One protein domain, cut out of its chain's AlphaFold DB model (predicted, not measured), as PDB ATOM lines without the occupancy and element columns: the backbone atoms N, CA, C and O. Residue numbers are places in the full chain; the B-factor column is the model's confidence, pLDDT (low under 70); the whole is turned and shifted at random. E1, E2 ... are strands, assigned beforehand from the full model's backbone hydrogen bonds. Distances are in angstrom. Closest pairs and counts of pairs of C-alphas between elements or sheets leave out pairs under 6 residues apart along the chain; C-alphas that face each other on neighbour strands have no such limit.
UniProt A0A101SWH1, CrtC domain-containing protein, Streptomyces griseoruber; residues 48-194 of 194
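Overview. This is residues 48 to 194 of the 194 residues of the protein "CrtC domain-containing protein" of Streptomyces griseoruber (UniProt A0A101SWH1). One long antiparallel sheet of ten strands is folded back on itself into two leaves partly face to face, curled like part of a barrel; the long strands E2 and E3 of one leaf cross E6 and E7 of the other. A small hairpin of E9 and E10 lies off this body, at one end of the longest axis. The printed part has 147 residues, with no named helix and twelve named strands, E1 to E12 in order along the chain. The large sheet runs E4, E3, E2, E1, E12, E11, E8, E7, E6, E5. The class is all strand, and the whole is compact, with a radius of gyration of the C-alphas of 16.3 A and spans of 50 by 34 by 31 A.

Along the chain. E1, residues 48 to 58, begins at C-alpha 48 (-15.130, 1.593, 44.780) and is 31.0 A long. E2, residues 61 to 74, is 41.9 A long; E3, residues 77 to 88, 36.8 A; E4, residues 94 to 101, 23.2 A. E5 is residues 113 to 116, E6 120 to 124 and E7 129 to 135. E8, residues 138 to 147, is 27.9 A long. E9 is residues 158 to 160 and E10 168 to 170. E11, residues 176 to 185, is 25.4 A long and bends by 63 degrees at residue 181. E12, residues 188 to 193, ends at C-alpha 193 (-26.274, -4.229, 19.228).

Arrangement. The folded sheet, one sheet bent back on itself, has leaves E4 E3 E2 E1 E12 and E8 E7 E6 E5 that face each other, with E11 as the hinge. It is twisted, with edge strands E4 and E5. Two meanders, each strand the antiparallel neighbour of the one before, are E1 E2 E3 E4 and E5 E6 E7 E8. Within hydrogen-bond range are, for instance, N 52 and O 67 of the hairpin E1 and E2, 2.9 A, and N 131 and O 142 of the hairpin E7 and E8, 2.9 A. E1 and E12 are antiparallel neighbours, with N 57 and O 193 at 2.8 A; E11 and E8 are too, with N 180 and O 143 at 3.0 A. Between the leaves, the closest C-alphas of E4 and E7, Ser 97 and Val 135, are 5.0 A apart. In the hairpin E9 and E10, N 169 and O 159 are 2.8 A apart; both strands are apart from E1.

Size, cuts and confidence. The C-alphas farthest apart, of Asp 164 and Arg 188, are 50.6 A apart. The printed part has no cut; the link E4 to E5, 11 residues, is long. Mean pLDDT of the printed part is 95.6, and no printed residue is under 70.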
ATOM      1  N   GLN A  48     -13.970   2.095  45.515       95.25
ATOM      2  CA  GLN A  48     -15.130   1.593  44.780       95.25
ATOM      3  C   GLN A  48     -14.905   1.774  43.284       95.25
ATOM      4  O   GLN A  48     -14.287   2.748  42.849       95.25
ATOM      5  N   SER A  49     -15.423   0.841  42.496       97.06
ATOM      6  CA  SER A  49     -15.286   0.848  41.048       97.06
ATOM      7  C   SER A  49     -16.592   0.435  40.389       97.06
ATOM      8  O   SER A  49     -17.191  -0.565  40.775       97.06
ATOM      9  N   TRP A  50     -16.973   1.170  39.347       98.12
ATOM     10  CA  TRP A  50     -17.971   0.749  38.373       98.12
ATOM     11  C   TRP A  50     -17.256   0.548  37.050       98.12
ATOM     12  O   TRP A  50     -16.706   1.493  36.474       98.12
ATOM     13  N   TYR A  51     -17.247  -0.697  36.593       98.00
ATOM     14  CA  TYR A  51     -16.479  -1.134  35.441       98.00
ATOM     15  C   TYR A  51     -17.391  -1.859  34.459       98.00
ATOM     16  O   TYR A  51     -18.102  -2.792  34.831       98.00
ATOM     17  N   LEU A  52     -17.353  -1.440  33.199       98.06
ATOM     18  CA  LEU A  52     -18.059  -2.092  32.110       98.06
ATOM     19  C   LEU A  52     -17.126  -2.263  30.925       98.06
ATOM     20  O   LEU A  52     -16.495  -1.310  30.470       98.06
ATOM     21  N   THR A  53     -17.120  -3.471  30.380       97.75
ATOM     22  CA  THR A  53     -16.592  -3.755  29.049       97.75
ATOM     23  C   THR A  53     -17.653  -4.446  28.224       97.75
ATOM     24  O   THR A  53     -18.347  -5.325  28.731       97.75
ATOM     25  N   ALA A  54     -17.756  -4.076  26.955       96.00
ATOM     26  CA  ALA A  54     -18.690  -4.696  26.027       96.00
ATOM     27  C   ALA A  54     -18.070  -4.800  24.637       96.00
ATOM     28  O   ALA A  54     -17.287  -3.938  24.232       96.00
ATOM     29  N   HIS A  55     -18.472  -5.836  23.908       97.25
ATOM     30  CA  HIS A  55     -18.284  -5.928  22.467       97.25
ATOM     31  C   HIS A  55     -19.626  -5.661  21.797       97.25
ATOM     32  O   HIS A  55     -20.639  -6.206  22.229       97.25
ATOM     33  N   VAL A  56     -19.646  -4.852  20.742       97.44
ATOM     34  CA  VAL A  56     -20.871  -4.576  19.986       97.44
ATOM     35  C   VAL A  56     -20.624  -4.576  18.488       97.44
ATOM     36  O   VAL A  56     -19.494  -4.414  18.027       97.44
ATOM     37  N   ILE A  57     -21.712  -4.655  17.728       98.44
ATOM     38  CA  ILE A  57     -21.735  -4.374  16.296       98.44
ATOM     39  C   ILE A  57     -22.403  -3.021  16.041       98.44
ATOM     40  O   ILE A  57     -23.491  -2.754  16.560       98.44
ATOM     41  N   ALA A  58     -21.773  -2.187  15.211       97.94
ATOM     42  CA  ALA A  58     -22.329  -0.929  14.714       97.94
ATOM     43  C   ALA A  58     -21.815  -0.639  13.297       97.94
ATOM     44  O   ALA A  58     -20.625  -0.788  13.026       97.94
ATOM     45  N   GLY A  59     -22.699  -0.261  12.369       96.38
ATOM     46  CA  GLY A  59     -22.309   0.038  10.982       96.38
ATOM     47  C   GLY A  59     -21.599  -1.117  10.257       96.38
ATOM     48  O   GLY A  59     -20.759  -0.873   9.400       96.38
ATOM     49  N   GLY A  60     -21.880  -2.371  10.636       97.00
ATOM     50  CA  GLY A  60     -21.215  -3.561  10.089       97.00
ATOM     51  C   GLY A  60     -19.833  -3.871  10.678       97.00
ATOM     52  O   GLY A  60     -19.223  -4.851  10.263       97.00
ATOM     53  N   HIS A  61     -19.369  -3.085  11.651       97.69
ATOM     54  CA  HIS A  61     -18.072  -3.246  12.302       97.69
ATOM     55  C   HIS A  61     -18.200  -3.724  13.741       97.69
ATOM     56  O   HIS A  61     -19.189  -3.411  14.415       97.69
ATOM     57  N   ARG A  62     -17.169  -4.419  14.229       98.25
ATOM     58  CA  ARG A  62     -17.059  -4.804  15.638       98.25
ATOM     59  C   ARG A  62     -16.300  -3.746  16.436       98.25
ATOM     60  O   ARG A  62     -15.225  -3.297  16.036       98.25
ATOM     61  N   TYR A  63     -16.862  -3.363  17.578       98.38
ATOM     62  CA  TYR A  63     -16.257  -2.408  18.499       98.38
ATOM     63  C   TYR A  63     -16.146  -2.980  19.905       98.38
ATOM     64  O   TYR A  63     -17.078  -3.622  20.388       98.38
ATOM     65  N   GLY A  64     -15.041  -2.655  20.570       97.94
ATOM     66  CA  GLY A  64     -14.846  -2.867  21.995       97.94
ATOM     67  C   GLY A  64     -14.989  -1.552  22.755       97.94
ATOM     68  O   GLY A  64     -14.463  -0.519  22.328       97.94
ATOM     69  N   PHE A  65     -15.672  -1.591  23.897       96.00
ATOM     70  CA  PHE A  65     -15.814  -0.451  24.797       96.00
ATOM     71  C   PHE A  65     -15.297  -0.760  26.191       96.00
ATOM     72  O   PHE A  65     -15.441  -1.879  26.680       96.00
ATOM     73  N   LEU A  66     -14.773   0.272  26.846       98.25
ATOM     74  CA  LEU A  66     -14.516   0.292  28.279       98.25
ATOM     75  C   LEU A  66     -15.105   1.565  28.871       98.25
ATOM     76  O   LEU A  66     -14.899   2.652  28.330       98.25
ATOM     77  N   PHE A  67     -15.762   1.415  30.015       98.19
ATOM     78  CA  PHE A  67     -16.176   2.497  30.898       98.19
ATOM     79  C   PHE A  67     -15.721   2.137  32.297       98.19
ATOM     80  O   PHE A  67     -15.961   1.027  32.767       98.19
ATOM     81  N   HIS A  68     -15.040   3.059  32.955       98.56
ATOM     82  CA  HIS A  68     -14.526   2.813  34.287       98.56
ATOM     83  C   HIS A  68     -14.582   4.101  35.086       98.56
ATOM     84  O   HIS A  68     -13.878   5.061  34.775       98.56
ATOM     85  N   TYR A  69     -15.411   4.107  36.121       98.38
ATOM     86  CA  TYR A  69     -15.305   5.086  37.187       98.38
ATOM     87  C   TYR A  69     -14.640   4.404  38.376       98.38
ATOM     88  O   TYR A  69     -15.209   3.485  38.958       98.38
ATOM     89  N   LEU A  70     -13.443   4.860  38.734       97.50
ATOM     90  CA  LEU A  70     -12.709   4.385  39.902       97.50
ATOM     91  C   LEU A  70     -12.654   5.503  40.935       97.50
ATOM     92  O   LEU A  70     -12.110   6.563  40.644       97.50
ATOM     93  N   ASN A  71     -13.166   5.249  42.135       95.25
ATOM     94  CA  ASN A  71     -12.956   6.063  43.327       95.25
ATOM     95  C   ASN A  71     -11.924   5.339  44.196       95.25
ATOM     96  O   ASN A  71     -12.200   4.220  44.624       95.25
ATOM     97  N   ALA A  72     -10.752   5.924  44.440       93.31
ATOM     98  CA  ALA A  72      -9.707   5.263  45.219       93.31
ATOM     99  C   ALA A  72      -9.044   6.210  46.221       93.31
ATOM    100  O   ALA A  72      -8.576   7.299  45.870       93.31
ATOM    101  N   GLY A  73      -8.969   5.773  47.474       87.00
ATOM    102  CA  GLY A  73      -8.455   6.562  48.582       87.00
ATOM    103  C   GLY A  73      -7.711   5.736  49.626       87.00
ATOM    104  O   GLY A  73      -8.008   4.567  49.882       87.00
ATOM    105  N   PHE A  74      -6.741   6.386  50.264       79.00
ATOM    106  CA  PHE A  74      -6.000   5.891  51.415       79.00
ATOM    107  C   PHE A  74      -5.926   6.991  52.485       79.00
ATOM    108  O   PHE A  74      -5.185   7.972  52.372       79.00
ATOM    109  N   GLY A  75      -6.729   6.851  53.541       76.12
ATOM    110  CA  GLY A  75      -6.856   7.880  54.574       76.12
ATOM    111  C   GLY A  75      -7.410   9.193  54.007       76.12
ATOM    112  O   GLY A  75      -8.495   9.215  53.439       76.12
ATOM    113  N   LYS A  76      -6.668  10.298  54.170       75.31
ATOM    114  CA  LYS A  76      -7.056  11.632  53.662       75.31
ATOM    115  C   LYS A  76      -6.613  11.899  52.218       75.31
ATOM    116  O   LYS A  76      -6.893  12.971  51.691       75.31
ATOM    117  N   GLN A  77      -5.874  10.975  51.609       82.12
ATOM    118  CA  GLN A  77      -5.384  11.094  50.238       82.12
ATOM    119  C   GLN A  77      -6.230  10.221  49.321       82.12
ATOM    120  O   GLN A  77      -6.601   9.110  49.685       82.12
ATOM    121  N   GLY A  78      -6.519  10.704  48.121       89.38
ATOM    122  CA  GLY A  78      -7.252   9.928  47.133       89.38
ATOM    123  C   GLY A  78      -7.740  10.786  45.984       89.38
ATOM    124  O   GLY A  78      -7.604  12.010  45.988       89.38
ATOM    125  N   GLY A  79      -8.315  10.114  45.003       94.50
ATOM    126  CA  GLY A  79      -8.923  10.739  43.847       94.50
ATOM    127  C   GLY A  79      -9.836   9.759  43.139       94.50
ATOM    128  O   GLY A  79      -9.900   8.574  43.468       94.50
ATOM    129  N   ALA A  80     -10.539  10.272  42.148       96.56
ATOM    130  CA  ALA A  80     -11.290   9.464  41.219       96.56
ATOM    131  C   ALA A  80     -10.744   9.631  39.803       96.56
ATOM    132  O   ALA A  80     -10.073  10.613  39.473       96.56
ATOM    133  N   ILE A  81     -11.026   8.656  38.949       98.00
ATOM    134  CA  ILE A  81     -10.755   8.749  37.521       98.00
ATOM    135  C   ILE A  81     -11.929   8.172  36.742       98.00
ATOM    136  O   ILE A  81     -12.398   7.073  37.028       98.00
ATOM    137  N   SER A  82     -12.395   8.935  35.755       98.50
ATOM    138  CA  SER A  82     -13.442   8.523  34.822       98.50
ATOM    139  C   SER A  82     -12.816   8.232  33.463       98.50
ATOM    140  O   SER A  82     -12.281   9.143  32.822       98.50
ATOM    141  N   LYS A  83     -12.850   6.970  33.031       98.62
ATOM    142  CA  LYS A  83     -12.225   6.483  31.796       98.62
ATOM    143  C   LYS A  83     -13.257   5.924  30.837       98.62
ATOM    144  O   LYS A  83     -14.117   5.137  31.222       98.62
ATOM    145  N   VAL A  84     -13.099   6.281  29.573       98.62
ATOM    146  CA  VAL A  84     -13.863   5.754  28.448       98.62
ATOM    147  C   VAL A  84     -12.876   5.404  27.352       98.62
ATOM    148  O   VAL A  84     -12.007   6.219  27.046       98.62
ATOM    149  N   SER A  85     -13.017   4.244  26.721       98.44
ATOM    150  CA  SER A  85     -12.303   3.969  25.477       98.44
ATOM    151  C   SER A  85     -13.139   3.182  24.486       98.44
ATOM    152  O   SER A  85     -13.979   2.374  24.879       98.44
ATOM    153  N   VAL A  86     -12.861   3.413  23.207       98.25
ATOM    154  CA  VAL A  86     -13.476   2.733  22.072       98.25
ATOM    155  C   VAL A  86     -12.365   2.195  21.181       98.25
ATOM    156  O   VAL A  86     -11.424   2.923  20.865       98.25
ATOM    157  N   VAL A  87     -12.490   0.946  20.747       98.31
ATOM    158  CA  VAL A  87     -11.645   0.348  19.709       98.31
ATOM    159  C   VAL A  87     -12.529  -0.189  18.591       98.31
ATOM    160  O   VAL A  87     -13.543  -0.820  18.869       98.31
ATOM    161  N   ASN A  88     -12.166   0.061  17.335       98.12
ATOM    162  CA  ASN A  88     -12.695  -0.681  16.194       98.12
ATOM    163  C   ASN A  88     -11.815  -1.923  16.011       98.12
ATOM    164  O   ASN A  88     -10.638  -1.808  15.675       98.12
ATOM    165  N   GLU A  89     -12.375  -3.101  16.257       98.31
ATOM    166  CA  GLU A  89     -11.618  -4.357  16.292       98.31
ATOM    167  C   GLU A  89     -11.202  -4.838  14.897       98.31
ATOM    168  O   GLU A  89     -10.225  -5.572  14.774       98.31
ATOM    169  N   ASP A  90     -11.884  -4.376  13.847       98.00
ATOM    170  CA  ASP A  90     -11.573  -4.751  12.465       98.00
ATOM    171  C   ASP A  90     -10.349  -3.992  11.925       98.00
ATOM    172  O   ASP A  90      -9.628  -4.487  11.060       98.00
ATOM    173  N   THR A  91     -10.126  -2.768  12.413       97.56
ATOM    174  CA  THR A  91      -9.098  -1.842  11.894       97.56
ATOM    175  C   THR A  91      -7.996  -1.515  12.898       97.56
ATOM    176  O   THR A  91      -6.956  -0.987  12.511       97.56
ATOM    177  N   GLY A  92      -8.216  -1.779  14.189       97.31
ATOM    178  CA  GLY A  92      -7.321  -1.378  15.277       97.31
ATOM    179  C   GLY A  92      -7.380   0.112  15.635       97.31
ATOM    180  O   GLY A  92      -6.626   0.554  16.502       97.31
ATOM    181  N   TRP A  93      -8.257   0.902  15.002       97.38
ATOM    182  CA  TRP A  93      -8.474   2.299  15.387       97.38
ATOM    183  C   TRP A  93      -8.949   2.395  16.845       97.38
ATOM    184  O   TRP A  93      -9.796   1.614  17.272       97.38
ATOM    185  N   TYR A  94      -8.424   3.365  17.598       97.69
ATOM    186  CA  TYR A  94      -8.648   3.508  19.037       97.69
ATOM    187  C   TYR A  94      -8.796   4.973  19.448       97.69
ATOM    188  O   TYR A  94      -8.061   5.837  18.969       97.69
ATOM    189  N   THR A  95      -9.685   5.231  20.404       98.25
ATOM    190  CA  THR A  95      -9.801   6.521  21.092       98.25
ATOM    191  C   THR A  95     -10.143   6.347  22.572       98.25
ATOM    192  O   THR A  95     -10.700   5.326  22.986       98.25
ATOM    193  N   ARG A  96      -9.823   7.361  23.386       98.38
ATOM    194  CA  ARG A  96     -10.146   7.402  24.811       98.38
ATOM    195  C   ARG A  96     -10.396   8.807  25.344       98.38
ATOM    196  O   ARG A  96      -9.881   9.794  24.828       98.38
ATOM    197  N   SER A  97     -11.114   8.862  26.457       98.50
ATOM    198  CA  SER A  97     -11.229  10.022  27.334       98.50
ATOM    199  C   SER A  97     -10.928   9.584  28.761       98.50
ATOM    200  O   SER A  97     -11.539   8.640  29.256       98.50
ATOM    201  N   GLU A  98     -10.007  10.273  29.428       98.31
ATOM    202  CA  GLU A  98      -9.703  10.055  30.842       98.31
ATOM    203  C   GLU A  98      -9.739  11.398  31.569       98.31
ATOM    204  O   GLU A  98      -9.075  12.347  31.151       98.31
ATOM    205  N   ILE A  99     -10.526  11.484  32.643       98.06
ATOM    206  CA  ILE A  99     -10.666  12.702  33.446       98.06
ATOM    207  C   ILE A  99     -10.289  12.376  34.896       98.06
ATOM    208  O   ILE A  99     -10.990  11.576  35.524       98.06
ATOM    209  N   PRO A 100      -9.208  12.967  35.445       97.75
ATOM    210  CA  PRO A 100      -8.934  12.909  36.875       97.75
ATOM    211  C   PRO A 100      -9.925  13.801  37.631       97.75
ATOM    212  O   PRO A 100     -10.249  14.905  37.190       97.75
ATOM    213  N   LEU A 101     -10.405  13.324  38.774       97.12
ATOM    214  CA  LEU A 101     -11.463  13.955  39.555       97.12
ATOM    215  C   LEU A 101     -11.132  13.913  41.057       97.12
ATOM    216  O   LEU A 101     -10.433  13.005  41.514       97.12
ATOM    217  N   PRO A 102     -11.655  14.850  41.863       95.25
ATOM    218  CA  PRO A 102     -11.722  14.669  43.312       95.25
ATOM    219  C   PRO A 102     -12.565  13.441  43.693       95.25
ATOM    220  O   PRO A 102     -13.464  13.043  42.944       95.25
ATOM    221  N   LEU A 103     -12.318  12.875  44.879       93.19
ATOM    222  CA  LEU A 103     -13.081  11.736  45.408       93.19
ATOM    223  C   LEU A 103     -14.593  11.991  45.377       93.19
ATOM    224  O   LEU A 103     -15.060  13.071  45.735       93.19
ATOM    225  N   GLY A 104     -15.350  10.974  44.961       93.00
ATOM    226  CA  GLY A 104     -16.816  11.001  44.929       93.00
ATOM    227  C   GLY A 104     -17.448  11.958  43.909       93.00
ATOM    228  O   GLY A 104     -18.671  12.068  43.870       93.00
ATOM    229  N   THR A 105     -16.659  12.653  43.082       96.25
ATOM    230  CA  THR A 105     -17.188  13.628  42.117       96.25
ATOM    231  C   THR A 105     -18.105  12.963  41.096       96.25
ATOM    232  O   THR A 105     -17.669  12.141  40.298       96.25
ATOM    233  N   GLY A 106     -19.365  13.389  41.065       96.62
ATOM    234  CA  GLY A 106     -20.349  12.865  40.122       96.62
ATOM    235  C   GLY A 106     -21.086  11.622  40.607       96.62
ATOM    236  O   GLY A 106     -21.973  11.165  39.896       96.62
ATOM    237  N   LEU A 107     -20.763  11.092  41.788       96.62
ATOM    238  CA  LEU A 107     -21.516  10.005  42.409       96.62
ATOM    239  C   LEU A 107     -22.653  10.558  43.274       96.62
ATOM    240  O   LEU A 107     -22.492  11.588  43.934       96.62
ATOM    241  N   SER A 108     -23.776   9.845  43.330       94.88
ATOM    242  CA  SER A 108     -24.879  10.139  44.252       94.88
ATOM    243  C   SER A 108     -25.239   8.927  45.115       94.88
ATOM    244  O   SER A 108     -24.834   7.805  44.834       94.88
ATOM    245  N   ASP A 109     -25.996   9.165  46.184       92.00
ATOM    246  CA  ASP A 109     -26.568   8.144  47.074       92.00
ATOM    247  C   ASP A 109     -27.954   7.662  46.608       92.00
ATOM    248  O   ASP A 109     -28.716   7.073  47.375       92.00
ATOM    249  N   LYS A 110     -28.309   7.907  45.344       94.31
ATOM    250  CA  LYS A 110     -29.520   7.350  44.747       94.31
ATOM    251  C   LYS A 110     -29.368   5.834  44.600       94.31
ATOM    252  O   LYS A 110     -28.319   5.355  44.186       94.31
ATOM    253  N   GLN A 111     -30.439   5.086  44.878       94.12
ATOM    254  CA  GLN A 111     -30.460   3.643  44.633       94.12
ATOM    255  C   GLN A 111     -30.122   3.326  43.168       94.12
ATOM    256  O   GLN A 111     -30.685   3.936  42.254       94.12
ATOM    257  N   GLY A 112     -29.249   2.333  42.975       96.50
ATOM    258  CA  GLY A 112     -28.726   1.956  41.666       96.50
ATOM    259  C   GLY A 112     -27.410   2.660  41.325       96.50
ATOM    260  O   GLY A 112     -26.794   3.305  42.169       96.50
ATOM    261  N   VAL A 113     -26.971   2.517  40.077       97.62
ATOM    262  CA  VAL A 113     -25.846   3.290  39.544       97.62
ATOM    263  C   VAL A 113     -26.337   4.709  39.279       97.62
ATOM    264  O   VAL A 113     -27.387   4.891  38.658       97.62
ATOM    265  N   ASP A 114     -25.582   5.713  39.716       98.25
ATOM    266  CA  ASP A 114     -25.841   7.120  39.396       98.25
ATOM    267  C   ASP A 114     -24.521   7.908  39.356       98.25
ATOM    268  O   ASP A 114     -24.011   8.383  40.372       98.25
ATOM    269  N   ILE A 115     -23.939   7.989  38.158       98.44
ATOM    270  CA  ILE A 115     -22.624   8.574  37.879       98.44
ATOM    271  C   ILE A 115     -22.776   9.678  36.834       98.44
ATOM    272  O   ILE A 115     -23.249   9.425  35.726       98.44
ATOM    273  N   HIS A 116     -22.308  10.887  37.150       98.50
ATOM    274  CA  HIS A 116     -22.364  12.075  36.293       98.50
ATOM    275  C   HIS A 116     -21.024  12.808  36.280       98.50
ATOM    276  O   HIS A 116     -20.694  13.579  37.178       98.50
ATOM    277  N   THR A 117     -20.250  12.604  35.226       98.50
ATOM    278  CA  THR A 117     -18.953  13.251  35.002       98.50
ATOM    279  C   THR A 117     -18.936  13.965  33.649       98.50
ATOM    280  O   THR A 117     -19.891  13.903  32.875       98.50
ATOM    281  N   GLY A 118     -17.833  14.647  33.324       98.06
ATOM    282  CA  GLY A 118     -17.693  15.335  32.035       98.06
ATOM    283  C   GLY A 118     -17.749  14.402  30.814       98.06
ATOM    284  O   GLY A 118     -18.183  14.828  29.739       98.06
ATOM    285  N   ASN A 119     -17.340  13.136  30.971       98.44
ATOM    286  CA  ASN A 119     -17.267  12.144  29.895       98.44
ATOM    287  C   ASN A 119     -18.187  10.927  30.075       98.44
ATOM    288  O   ASN A 119     -18.336  10.193  29.104       98.44
ATOM    289  N   ILE A 120     -18.814  10.714  31.237       98.44
ATOM    290  CA  ILE A 120     -19.739   9.594  31.501       98.44
ATOM    291  C   ILE A 120     -21.001  10.096  32.206       98.44
ATOM    292  O   ILE A 120     -20.915  10.796  33.211       98.44
ATOM    293  N   THR A 121     -22.158   9.649  31.731       98.75
ATOM    294  CA  THR A 121     -23.416   9.606  32.476       98.75
ATOM    295  C   THR A 121     -23.892   8.158  32.510       98.75
ATOM    296  O   THR A 121     -24.216   7.607  31.460       98.75
ATOM    297  N   TRP A 122     -23.941   7.536  33.685       98.62
ATOM    298  CA  TRP A 122     -24.410   6.162  33.870       98.62
ATOM    299  C   TRP A 122     -25.451   6.137  34.978       98.62
ATOM    300  O   TRP A 122     -25.145   6.479  36.115       98.62
ATOM    301  N   THR A 123     -26.683   5.765  34.644       98.75
ATOM    302  CA  THR A 123     -27.791   5.712  35.605       98.75
ATOM    303  C   THR A 123     -28.605   4.433  35.456       98.75
ATOM    304  O   THR A 123     -28.690   3.909  34.348       98.75
ATOM    305  N   GLY A 124     -29.234   3.949  36.523       98.12
ATOM    306  CA  GLY A 124     -30.185   2.832  36.468       98.12
ATOM    307  C   GLY A 124     -29.963   1.804  37.569       98.12
ATOM    308  O   GLY A 124     -29.227   2.061  38.515       98.12
ATOM    309  N   ASP A 125     -30.599   0.651  37.452       96.75
ATOM    310  CA  ASP A 125     -30.584  -0.408  38.462       96.75
ATOM    311  C   ASP A 125     -30.135  -1.751  37.863       96.75
ATOM    312  O   ASP A 125     -29.541  -1.802  36.785       96.75
ATOM    313  N   ALA A 126     -30.350  -2.846  38.594       94.44
ATOM    314  CA  ALA A 126     -29.952  -4.179  38.157       94.44
ATOM    315  C   ALA A 126     -30.793  -4.723  36.984       94.44
ATOM    316  O   ALA A 126     -30.384  -5.711  36.374       94.44
ATOM    317  N   GLU A 127     -31.935  -4.109  36.658       96.31
ATOM    318  CA  GLU A 127     -32.806  -4.526  35.554       96.31
ATOM    319  C   GLU A 127     -32.472  -3.779  34.257       96.31
ATOM    320  O   GLU A 127     -32.365  -4.387  33.187       96.31
ATOM    321  N   GLU A 128     -32.284  -2.461  34.340       98.19
ATOM    322  CA  GLU A 128     -31.942  -1.626  33.192       98.19
ATOM    323  C   GLU A 128     -31.042  -0.452  33.592       98.19
ATOM    324  O   GLU A 128     -31.320   0.304  34.525       98.19
ATOM    325  N   MET A 129     -29.983  -0.237  32.808       98.56
ATOM    326  CA  MET A 129     -29.102   0.919  32.945       98.56
ATOM    327  C   MET A 129     -29.008   1.698  31.638       98.56
ATOM    328  O   MET A 129     -29.011   1.137  30.542       98.56
ATOM    329  N   LYS A 130     -28.868   3.013  31.753       98.69
ATOM    330  CA  LYS A 130     -28.585   3.935  30.656       98.69
ATOM    331  C   LYS A 130     -27.187   4.485  30.827       98.69
ATOM    332  O   LYS A 130     -26.871   5.077  31.858       98.69
ATOM    333  N   LEU A 131     -26.378   4.306  29.796       98.62
ATOM    334  CA  LEU A 131     -24.989   4.712  29.769       98.62
ATOM    335  C   LEU A 131     -24.741   5.571  28.539       98.62
ATOM    336  O   LEU A 131     -24.841   5.106  27.403       98.62
ATOM    337  N   ARG A 132     -24.357   6.818  28.783       98.62
ATOM    338  CA  ARG A 132     -23.837   7.728  27.777       98.62
ATOM    339  C   ARG A 132     -22.395   8.059  28.101       98.62
ATOM    340  O   ARG A 132     -22.098   8.480  29.214       98.62
ATOM    341  N   ALA A 133     -21.510   7.955  27.123       98.31
ATOM    342  CA  ALA A 133     -20.134   8.383  27.298       98.31
ATOM    343  C   ALA A 133     -19.560   9.073  26.068       98.31
ATOM    344  O   ALA A 133     -20.072   8.932  24.957       98.31
ATOM    345  N   LYS A 134     -18.494   9.843  26.285       98.31
ATOM    346  CA  LYS A 134     -17.862  10.689  25.276       98.31
ATOM    347  C   LYS A 134     -16.372  10.400  25.175       98.31
ATOM    348  O   LYS A 134     -15.680  10.249  26.179       98.31
ATOM    349  N   VAL A 135     -15.896  10.411  23.942       98.06
ATOM    350  CA  VAL A 135     -14.487  10.412  23.540       98.06
ATOM    351  C   VAL A 135     -14.280  11.575  22.557       98.06
ATOM    352  O   VAL A 135     -15.271  12.110  22.057       98.06
ATOM    353  N   PRO A 136     -13.048  12.037  22.285       97.38
ATOM    354  CA  PRO A 136     -12.838  13.204  21.421       97.38
ATOM    355  C   PRO A 136     -13.509  13.096  20.039       97.38
ATOM    356  O   PRO A 136     -14.073  14.066  19.540       97.38
ATOM    357  N   GLU A 137     -13.510  11.904  19.451       96.50
ATOM    358  CA  GLU A 137     -14.021  11.615  18.109       96.50
ATOM    359  C   GLU A 137     -15.501  11.219  18.100       96.50
ATOM    360  O   GLU A 137     -16.064  10.964  17.031       96.50
ATOM    361  N   GLY A 138     -16.155  11.124  19.261       96.62
ATOM    362  CA  GLY A 138     -17.471  10.511  19.299       96.62
ATOM    363  C   GLY A 138     -18.143  10.350  20.652       96.62
ATOM    364  O   GLY A 138     -17.710  10.832  21.695       96.62
ATOM    365  N   ALA A 139     -19.260   9.642  20.620       98.06
ATOM    366  CA  ALA A 139     -20.025   9.301  21.801       98.06
ATOM    367  C   ALA A 139     -20.725   7.962  21.612       98.06
ATOM    368  O   ALA A 139     -21.057   7.565  20.496       98.06
ATOM    369  N   ILE A 140     -20.997   7.307  22.726       97.81
ATOM    370  CA  ILE A 140     -21.857   6.137  22.799       97.81
ATOM    371  C   ILE A 140     -23.022   6.457  23.726       97.81
ATOM    372  O   ILE A 140     -22.831   7.087  24.765       97.81
ATOM    373  N   ASP A 141     -24.224   6.065  23.326       98.50
ATOM    374  CA  ASP A 141     -25.453   6.187  24.108       98.50
ATOM    375  C   ASP A 141     -26.178   4.845  24.048       98.50
ATOM    376  O   ASP A 141     -26.590   4.402  22.974       98.50
ATOM    377  N   THR A 142     -26.243   4.153  25.180       98.50
ATOM    378  CA  THR A 142     -26.673   2.758  25.263       98.50
ATOM    379  C   THR A 142     -27.633   2.521  26.409       98.50
ATOM    380  O   THR A 142     -27.554   3.134  27.471       98.50
ATOM    381  N   THR A 143     -28.538   1.578  26.178       98.69
ATOM    382  CA  THR A 143     -29.308   0.897  27.208       98.69
ATOM    383  C   THR A 143     -28.745  -0.506  27.385       98.69
ATOM    384  O   THR A 143     -28.570  -1.236  26.404       98.69
ATOM    385  N   LEU A 144     -28.481  -0.847  28.636       98.50
ATOM    386  CA  LEU A 144     -27.878  -2.082  29.108       98.50
ATOM    387  C   LEU A 144     -28.936  -2.841  29.901       98.50
ATOM    388  O   LEU A 144     -29.524  -2.276  30.823       98.50
ATOM    389  N   ARG A 145     -29.185  -4.102  29.556       98.44
ATOM    390  CA  ARG A 145     -30.140  -4.959  30.272       98.44
ATOM    391  C   ARG A 145     -29.440  -6.227  30.734       98.44
ATOM    392  O   ARG A 145     -29.284  -7.151  29.933       98.44
ATOM    393  N   PRO A 146     -28.975  -6.273  31.992       97.00
ATOM    394  CA  PRO A 146     -28.435  -7.485  32.586       97.00
ATOM    395  C   PRO A 146     -29.396  -8.673  32.459       97.00
ATOM    396  O   PRO A 146     -30.610  -8.542  32.619       97.00
ATOM    397  N   ARG A 147     -28.851  -9.851  32.153       95.62
ATOM    398  CA  ARG A 147     -29.579 -11.116  32.006       95.62
ATOM    399  C   ARG A 147     -28.895 -12.204  32.826       95.62
ATOM    400  O   ARG A 147     -27.671 -12.256  32.923       95.62
ATOM    401  N   GLY A 148     -29.693 -13.138  33.331       92.56
ATOM    402  CA  GLY A 148     -29.189 -14.271  34.102       92.56
ATOM    403  C   GLY A 148     -28.728 -13.883  35.506       92.56
ATOM    404  O   GLY A 148     -29.111 -12.845  36.040       92.56
ATOM    405  N   ASN A 149     -27.932 -14.761  36.113       91.94
ATOM    406  CA  ASN A 149     -27.500 -14.600  37.494       91.94
ATOM    407  C   ASN A 149     -26.215 -13.758  37.583       91.94
ATOM    408  O   ASN A 149     -25.326 -13.913  36.738       91.94
ATOM    409  N   PRO A 150     -26.070 -12.931  38.634       94.06
ATOM    410  CA  PRO A 150     -24.800 -12.308  38.970       94.06
ATOM    411  C   PRO A 150     -23.688 -13.345  39.158       94.06
ATOM    412  O   PRO A 150     -23.909 -14.433  39.698       94.06
ATOM    413  N   LEU A 151     -22.476 -12.989  38.741       94.81
ATOM    414  CA  LEU A 151     -21.269 -13.750  39.024       94.81
ATOM    415  C   LEU A 151     -20.614 -13.185  40.283       94.81
ATOM    416  O   LEU A 151     -20.210 -12.026  40.311       94.81
ATOM    417  N   TYR A 152     -20.480 -14.013  41.309       95.00
ATOM    418  CA  TYR A 152     -19.846 -13.644  42.570       95.00
ATOM    419  C   TYR A 152     -18.369 -14.020  42.550       95.00
ATOM    420  O   TYR A 152     -18.037 -15.184  42.294       95.00
ATOM    421  N   ASN A 153     -17.474 -13.078  42.860       91.25
ATOM    422  CA  ASN A 153     -16.057 -13.419  42.937       91.25
ATOM    423  C   ASN A 153     -15.817 -14.461  44.048       91.25
ATOM    424  O   ASN A 153     -16.401 -14.380  45.129       91.25
ATOM    425  N   LEU A 154     -15.023 -15.494  43.751       91.00
ATOM    426  CA  LEU A 154     -14.837 -16.691  44.591       91.00
ATOM    427  C   LEU A 154     -16.145 -17.364  45.073       91.00
ATOM    428  O   LEU A 154     -16.147 -18.101  46.058       91.00
ATOM    429  N   GLY A 155     -17.271 -17.141  44.387       91.19
ATOM    430  CA  GLY A 155     -18.575 -17.738  44.694       91.19
ATOM    431  C   GLY A 155     -19.354 -17.093  45.847       91.19
ATOM    432  O   GLY A 155     -20.541 -17.370  45.976       91.19
ATOM    433  N   THR A 156     -18.735 -16.231  46.658       91.44
ATOM    434  CA  THR A 156     -19.406 -15.488  47.750       91.44
ATOM    435  C   THR A 156     -19.466 -13.986  47.493       91.44
ATOM    436  O   THR A 156     -20.238 -13.281  48.139       91.44
ATOM    437  N   GLY A 157     -18.647 -13.490  46.566       93.81
ATOM    438  CA  GLY A 157     -18.501 -12.076  46.257       93.81
ATOM    439  C   GLY A 157     -17.588 -11.348  47.233       93.81
ATOM    440  O   GLY A 157     -17.581 -10.124  47.240       93.81
ATOM    441  N   SER A 158     -16.828 -12.071  48.061       93.00
ATOM    442  CA  SER A 158     -15.881 -11.479  49.000       93.00
ATOM    443  C   SER A 158     -14.574 -12.254  49.041       93.00
ATOM    444  O   SER A 158     -14.560 -13.485  49.001       93.00
ATOM    445  N   PHE A 159     -13.468 -11.524  49.142       92.12
ATOM    446  CA  PHE A 159     -12.145 -12.108  49.305       92.12
ATOM    447  C   PHE A 159     -11.210 -11.158  50.063       92.12
ATOM    448  O   PHE A 159     -11.293  -9.942  49.887       92.12
ATOM    449  N   PRO A 160     -10.296 -11.683  50.897       91.50
ATOM    450  CA  PRO A 160      -9.322 -10.860  51.599       91.50
ATOM    451  C   PRO A 160      -8.252 -10.346  50.633       91.50
ATOM    452  O   PRO A 160      -7.556 -11.128  49.977       91.50
ATOM    453  N   ILE A 161      -8.057  -9.033  50.584       85.88
ATOM    454  CA  ILE A 161      -6.878  -8.446  49.951       85.88
ATOM    455  C   ILE A 161      -5.675  -8.718  50.869       85.88
ATOM    456  O   ILE A 161      -5.760  -8.607  52.090       85.88
ATOM    457  N   PHE A 162      -4.546  -9.124  50.280       86.94
ATOM    458  CA  PHE A 162      -3.311  -9.492  50.994       86.94
ATOM    459  C   PHE A 162      -3.442 -10.678  51.966       86.94
ATOM    460  O   PHE A 162      -2.586 -10.864  52.828       86.94
ATOM    461  N   GLY A 163      -4.492 -11.496  51.831       85.56
ATOM    462  CA  GLY A 163      -4.727 -12.646  52.710       85.56
ATOM    463  C   GLY A 163      -5.180 -12.279  54.127       85.56
ATOM    464  O   GLY A 163      -5.266 -13.164  54.974       85.56
ATOM    465  N   ASP A 164      -5.494 -11.007  54.386       84.75
ATOM    466  CA  ASP A 164      -5.988 -10.523  55.675       84.75
ATOM    467  C   ASP A 164      -7.460 -10.093  55.550       84.75
ATOM    468  O   ASP A 164      -7.813  -9.198  54.779       84.75
ATOM    469  N   ALA A 165      -8.331 -10.738  56.331       84.31
ATOM    470  CA  ALA A 165      -9.774 -10.492  56.341       84.31
ATOM    471  C   ALA A 165     -10.142  -9.046  56.721       84.31
ATOM    472  O   ALA A 165     -11.211  -8.563  56.344       84.31
ATOM    473  N   LYS A 166      -9.249  -8.323  57.412       85.12
ATOM    474  CA  LYS A 166      -9.404  -6.891  57.695       85.12
ATOM    475  C   LYS A 166      -9.494  -6.047  56.420       85.12
ATOM    476  O   LYS A 166     -10.124  -4.992  56.434       85.12
ATOM    477  N   TYR A 167      -8.879  -6.498  55.330       86.06
ATOM    478  CA  TYR A 167      -8.869  -5.820  54.037       86.06
ATOM    479  C   TYR A 167      -9.734  -6.577  53.026       86.06
ATOM    480  O   TYR A 167      -9.282  -6.899  51.934       86.06
ATOM    481  N   SER A 168     -10.971  -6.913  53.388       90.19
ATOM    482  CA  SER A 168     -11.877  -7.624  52.478       90.19
ATOM    483  C   SER A 168     -12.313  -6.744  51.305       90.19
ATOM    484  O   SER A 168     -12.751  -5.610  51.502       90.19
ATOM    485  N   ASN A 169     -12.214  -7.287  50.092       92.12
ATOM    486  CA  ASN A 169     -12.857  -6.748  48.902       92.12
ATOM    487  C   ASN A 169     -14.229  -7.395  48.717       92.12
ATOM    488  O   ASN A 169     -14.418  -8.565  49.063       92.12
ATOM    489  N   TYR A 170     -15.148  -6.647  48.115       94.44
ATOM    490  CA  TYR A 170     -16.476  -7.114  47.747       94.44
ATOM    491  C   TYR A 170     -16.670  -6.888  46.251       94.44
ATOM    492  O   TYR A 170     -16.513  -5.769  45.769       94.44
ATOM    493  N   GLU A 171     -16.949  -7.952  45.507       95.19
ATOM    494  CA  GLU A 171     -16.953  -7.914  44.048       95.19
ATOM    495  C   GLU A 171     -17.952  -8.906  43.460       95.19
ATOM    496  O   GLU A 171     -17.990 -10.090  43.805       95.19
ATOM    497  N   TYR A 172     -18.726  -8.409  42.507       96.12
ATOM    498  CA  TYR A 172     -19.630  -9.185  41.679       96.12
ATOM    499  C   TYR A 172     -19.626  -8.613  40.261       96.12
ATOM    500  O   TYR A 172     -19.191  -7.485  40.030       96.12
ATOM    501  N   ALA A 173     -20.142  -9.382  39.310       96.69
ATOM    502  CA  ALA A 173     -20.347  -8.942  37.942       96.69
ATOM    503  C   ALA A 173     -21.750  -9.307  37.456       96.69
ATOM    504  O   ALA A 173     -22.351 -10.284  37.903       96.69
ATOM    505  N   LEU A 174     -22.245  -8.536  36.492       96.50
ATOM    506  CA  LEU A 174     -23.413  -8.866  35.683       96.50
ATOM    507  C   LEU A 174     -22.879  -9.303  34.307       96.50
ATOM    508  O   LEU A 174     -22.600  -8.444  33.475       96.50
ATOM    509  N   PRO A 175     -22.610 -10.607  34.090       95.44
ATOM    510  CA  PRO A 175     -21.742 -11.048  32.993       95.44
ATOM    511  C   PRO A 175     -22.423 -11.038  31.620       95.44
ATOM    512  O   PRO A 175     -21.745 -10.907  30.605       95.44
ATOM    513  N   THR A 176     -23.748 -11.179  31.585       96.50
ATOM    514  CA  THR A 176     -24.535 -11.177  30.350       96.50
ATOM    515  C   THR A 176     -25.396  -9.927  30.342       96.50
ATOM    516  O   THR A 176     -26.237  -9.759  31.222       96.50
ATOM    517  N   VAL A 177     -25.186  -9.039  29.374       97.44
ATOM    518  CA  VAL A 177     -25.883  -7.751  29.294       97.44
ATOM    519  C   VAL A 177     -26.282  -7.491  27.851       97.44
ATOM    520  O   VAL A 177     -25.420  -7.237  27.012       97.44
ATOM    521  N   ASP A 178     -27.587  -7.493  27.578       98.12
ATOM    522  CA  ASP A 178     -28.091  -7.097  26.266       98.12
ATOM    523  C   ASP A 178     -27.836  -5.595  26.087       98.12
ATOM    524  O   ASP A 178     -28.299  -4.768  26.884       98.12
ATOM    525  N   THR A 179     -27.102  -5.232  25.039       98.19
ATOM    526  CA  THR A 179     -26.663  -3.859  24.786       98.19
ATOM    527  C   THR A 179     -27.302  -3.327  23.513       98.19
ATOM    528  O   THR A 179     -27.207  -3.904  22.431       98.19
ATOM    529  N   SER A 180     -27.956  -2.174  23.616       98.50
ATOM    530  CA  SER A 180     -28.617  -1.529  22.478       98.50
ATOM    531  C   SER A 180     -28.431  -0.025  22.534       98.50
ATOM    532  O   SER A 180     -28.365   0.542  23.618       98.50
ATOM    533  N   GLY A 181     -28.358   0.646  21.386       98.25
ATOM    534  CA  GLY A 181     -28.225   2.099  21.383       98.25
ATOM    535  C   GLY A 181     -27.623   2.656  20.108       98.25
ATOM    536  O   GLY A 181     -27.912   2.167  19.015       98.25
ATOM    537  N   THR A 182     -26.796   3.686  20.256       98.62
ATOM    538  CA  THR A 182     -26.132   4.383  19.154       98.62
ATOM    539  C   THR A 182     -24.659   4.616  19.469       98.62
ATOM    540  O   THR A 182     -24.308   5.047  20.566       98.62
ATOM    541  N   LEU A 183     -23.805   4.372  18.479       98.38
ATOM    542  CA  LEU A 183     -22.405   4.770  18.461       98.38
ATOM    543  C   LEU A 183     -22.247   5.868  17.413       98.38
ATOM    544  O   LEU A 183     -22.554   5.654  16.244       98.38
ATOM    545  N   THR A 184     -21.745   7.025  17.825       98.44
ATOM    546  CA  THR A 184     -21.432   8.135  16.927       98.44
ATOM    547  C   THR A 184     -19.929   8.332  16.876       98.44
ATOM    548  O   THR A 184     -19.362   8.761  17.874       98.44
ATOM    549  N   ILE A 185     -19.293   8.080  15.731       96.50
ATOM    550  CA  ILE A 185     -17.860   8.331  15.499       96.50
ATOM    551  C   ILE A 185     -17.705   9.244  14.282       96.50
ATOM    552  O   ILE A 185     -18.322   9.011  13.242       96.50
ATOM    553  N   ASN A 186     -16.893  10.298  14.398       94.12
ATOM    554  CA  ASN A 186     -16.626  11.269  13.328       94.12
ATOM    555  C   ASN A 186     -17.915  11.832  12.691       94.12
ATOM    556  O   ASN A 186     -18.026  11.976  11.474       94.12
ATOM    557  N   GLY A 187     -18.924  12.096  13.527       95.06
ATOM    558  CA  GLY A 187     -20.229  12.619  13.109       95.06
ATOM    559  C   GLY A 187     -21.177  11.601  12.462       95.06
ATOM    560  O   GLY A 187     -22.297  11.970  12.120       95.06
ATOM    561  N   ARG A 188     -20.780  10.330  12.311       96.88
ATOM    562  CA  ARG A 188     -21.648   9.259  11.796       96.88
ATOM    563  C   ARG A 188     -22.225   8.451  12.943       96.88
ATOM    564  O   ARG A 188     -21.466   7.876  13.715       96.88
ATOM    565  N   ALA A 189     -23.549   8.429  13.034       98.25
ATOM    566  CA  ALA A 189     -24.292   7.698  14.051       98.25
ATOM    567  C   ALA A 189     -24.785   6.356  13.500       98.25
ATOM    568  O   ALA A 189     -25.488   6.317  12.494       98.25
ATOM    569  N   GLU A 190     -24.450   5.275  14.194       98.38
ATOM    570  CA  GLU A 190     -24.789   3.902  13.831       98.38
ATOM    571  C   GLU A 190     -25.497   3.200  14.988       98.38
ATOM    572  O   GLU A 190     -25.167   3.405  16.157       98.38
ATOM    573  N   LYS A 191     -26.468   2.335  14.673       98.56
ATOM    574  CA  LYS A 191     -27.154   1.541  15.701       98.56
ATOM    575  C   LYS A 191     -26.211   0.493  16.280       98.56
ATOM    576  O   LYS A 191     -25.559  -0.232  15.536       98.56
ATOM    577  N   VAL A 192     -26.226   0.381  17.600       97.75
ATOM    578  CA  VAL A 192     -25.453  -0.579  18.389       97.75
ATOM    579  C   VAL A 192     -26.320  -1.773  18.767       97.75
ATOM    580  O   VAL A 192     -27.478  -1.598  19.163       97.75
ATOM    581  N   ARG A 193     -25.740  -2.975  18.675       97.25
ATOM    582  CA  ARG A 193     -26.274  -4.229  19.228       97.25
ATOM    583  C   ARG A 193     -25.139  -5.068  19.814       97.25
ATOM    584  O   ARG A 193     -24.109  -5.208  19.153       97.25
ATOM    585  N   GLY A 194     -25.342  -5.634  20.995       93.12
ATOM    586  CA  GLY A 194     -24.416  -6.534  21.683       93.12
ATOM    587  C   GLY A 194     -25.126  -7.362  22.736       93.12
ATOM    588  O   GLY A 194     -26.296  -7.028  23.038       93.12
TER     589      GLY A 194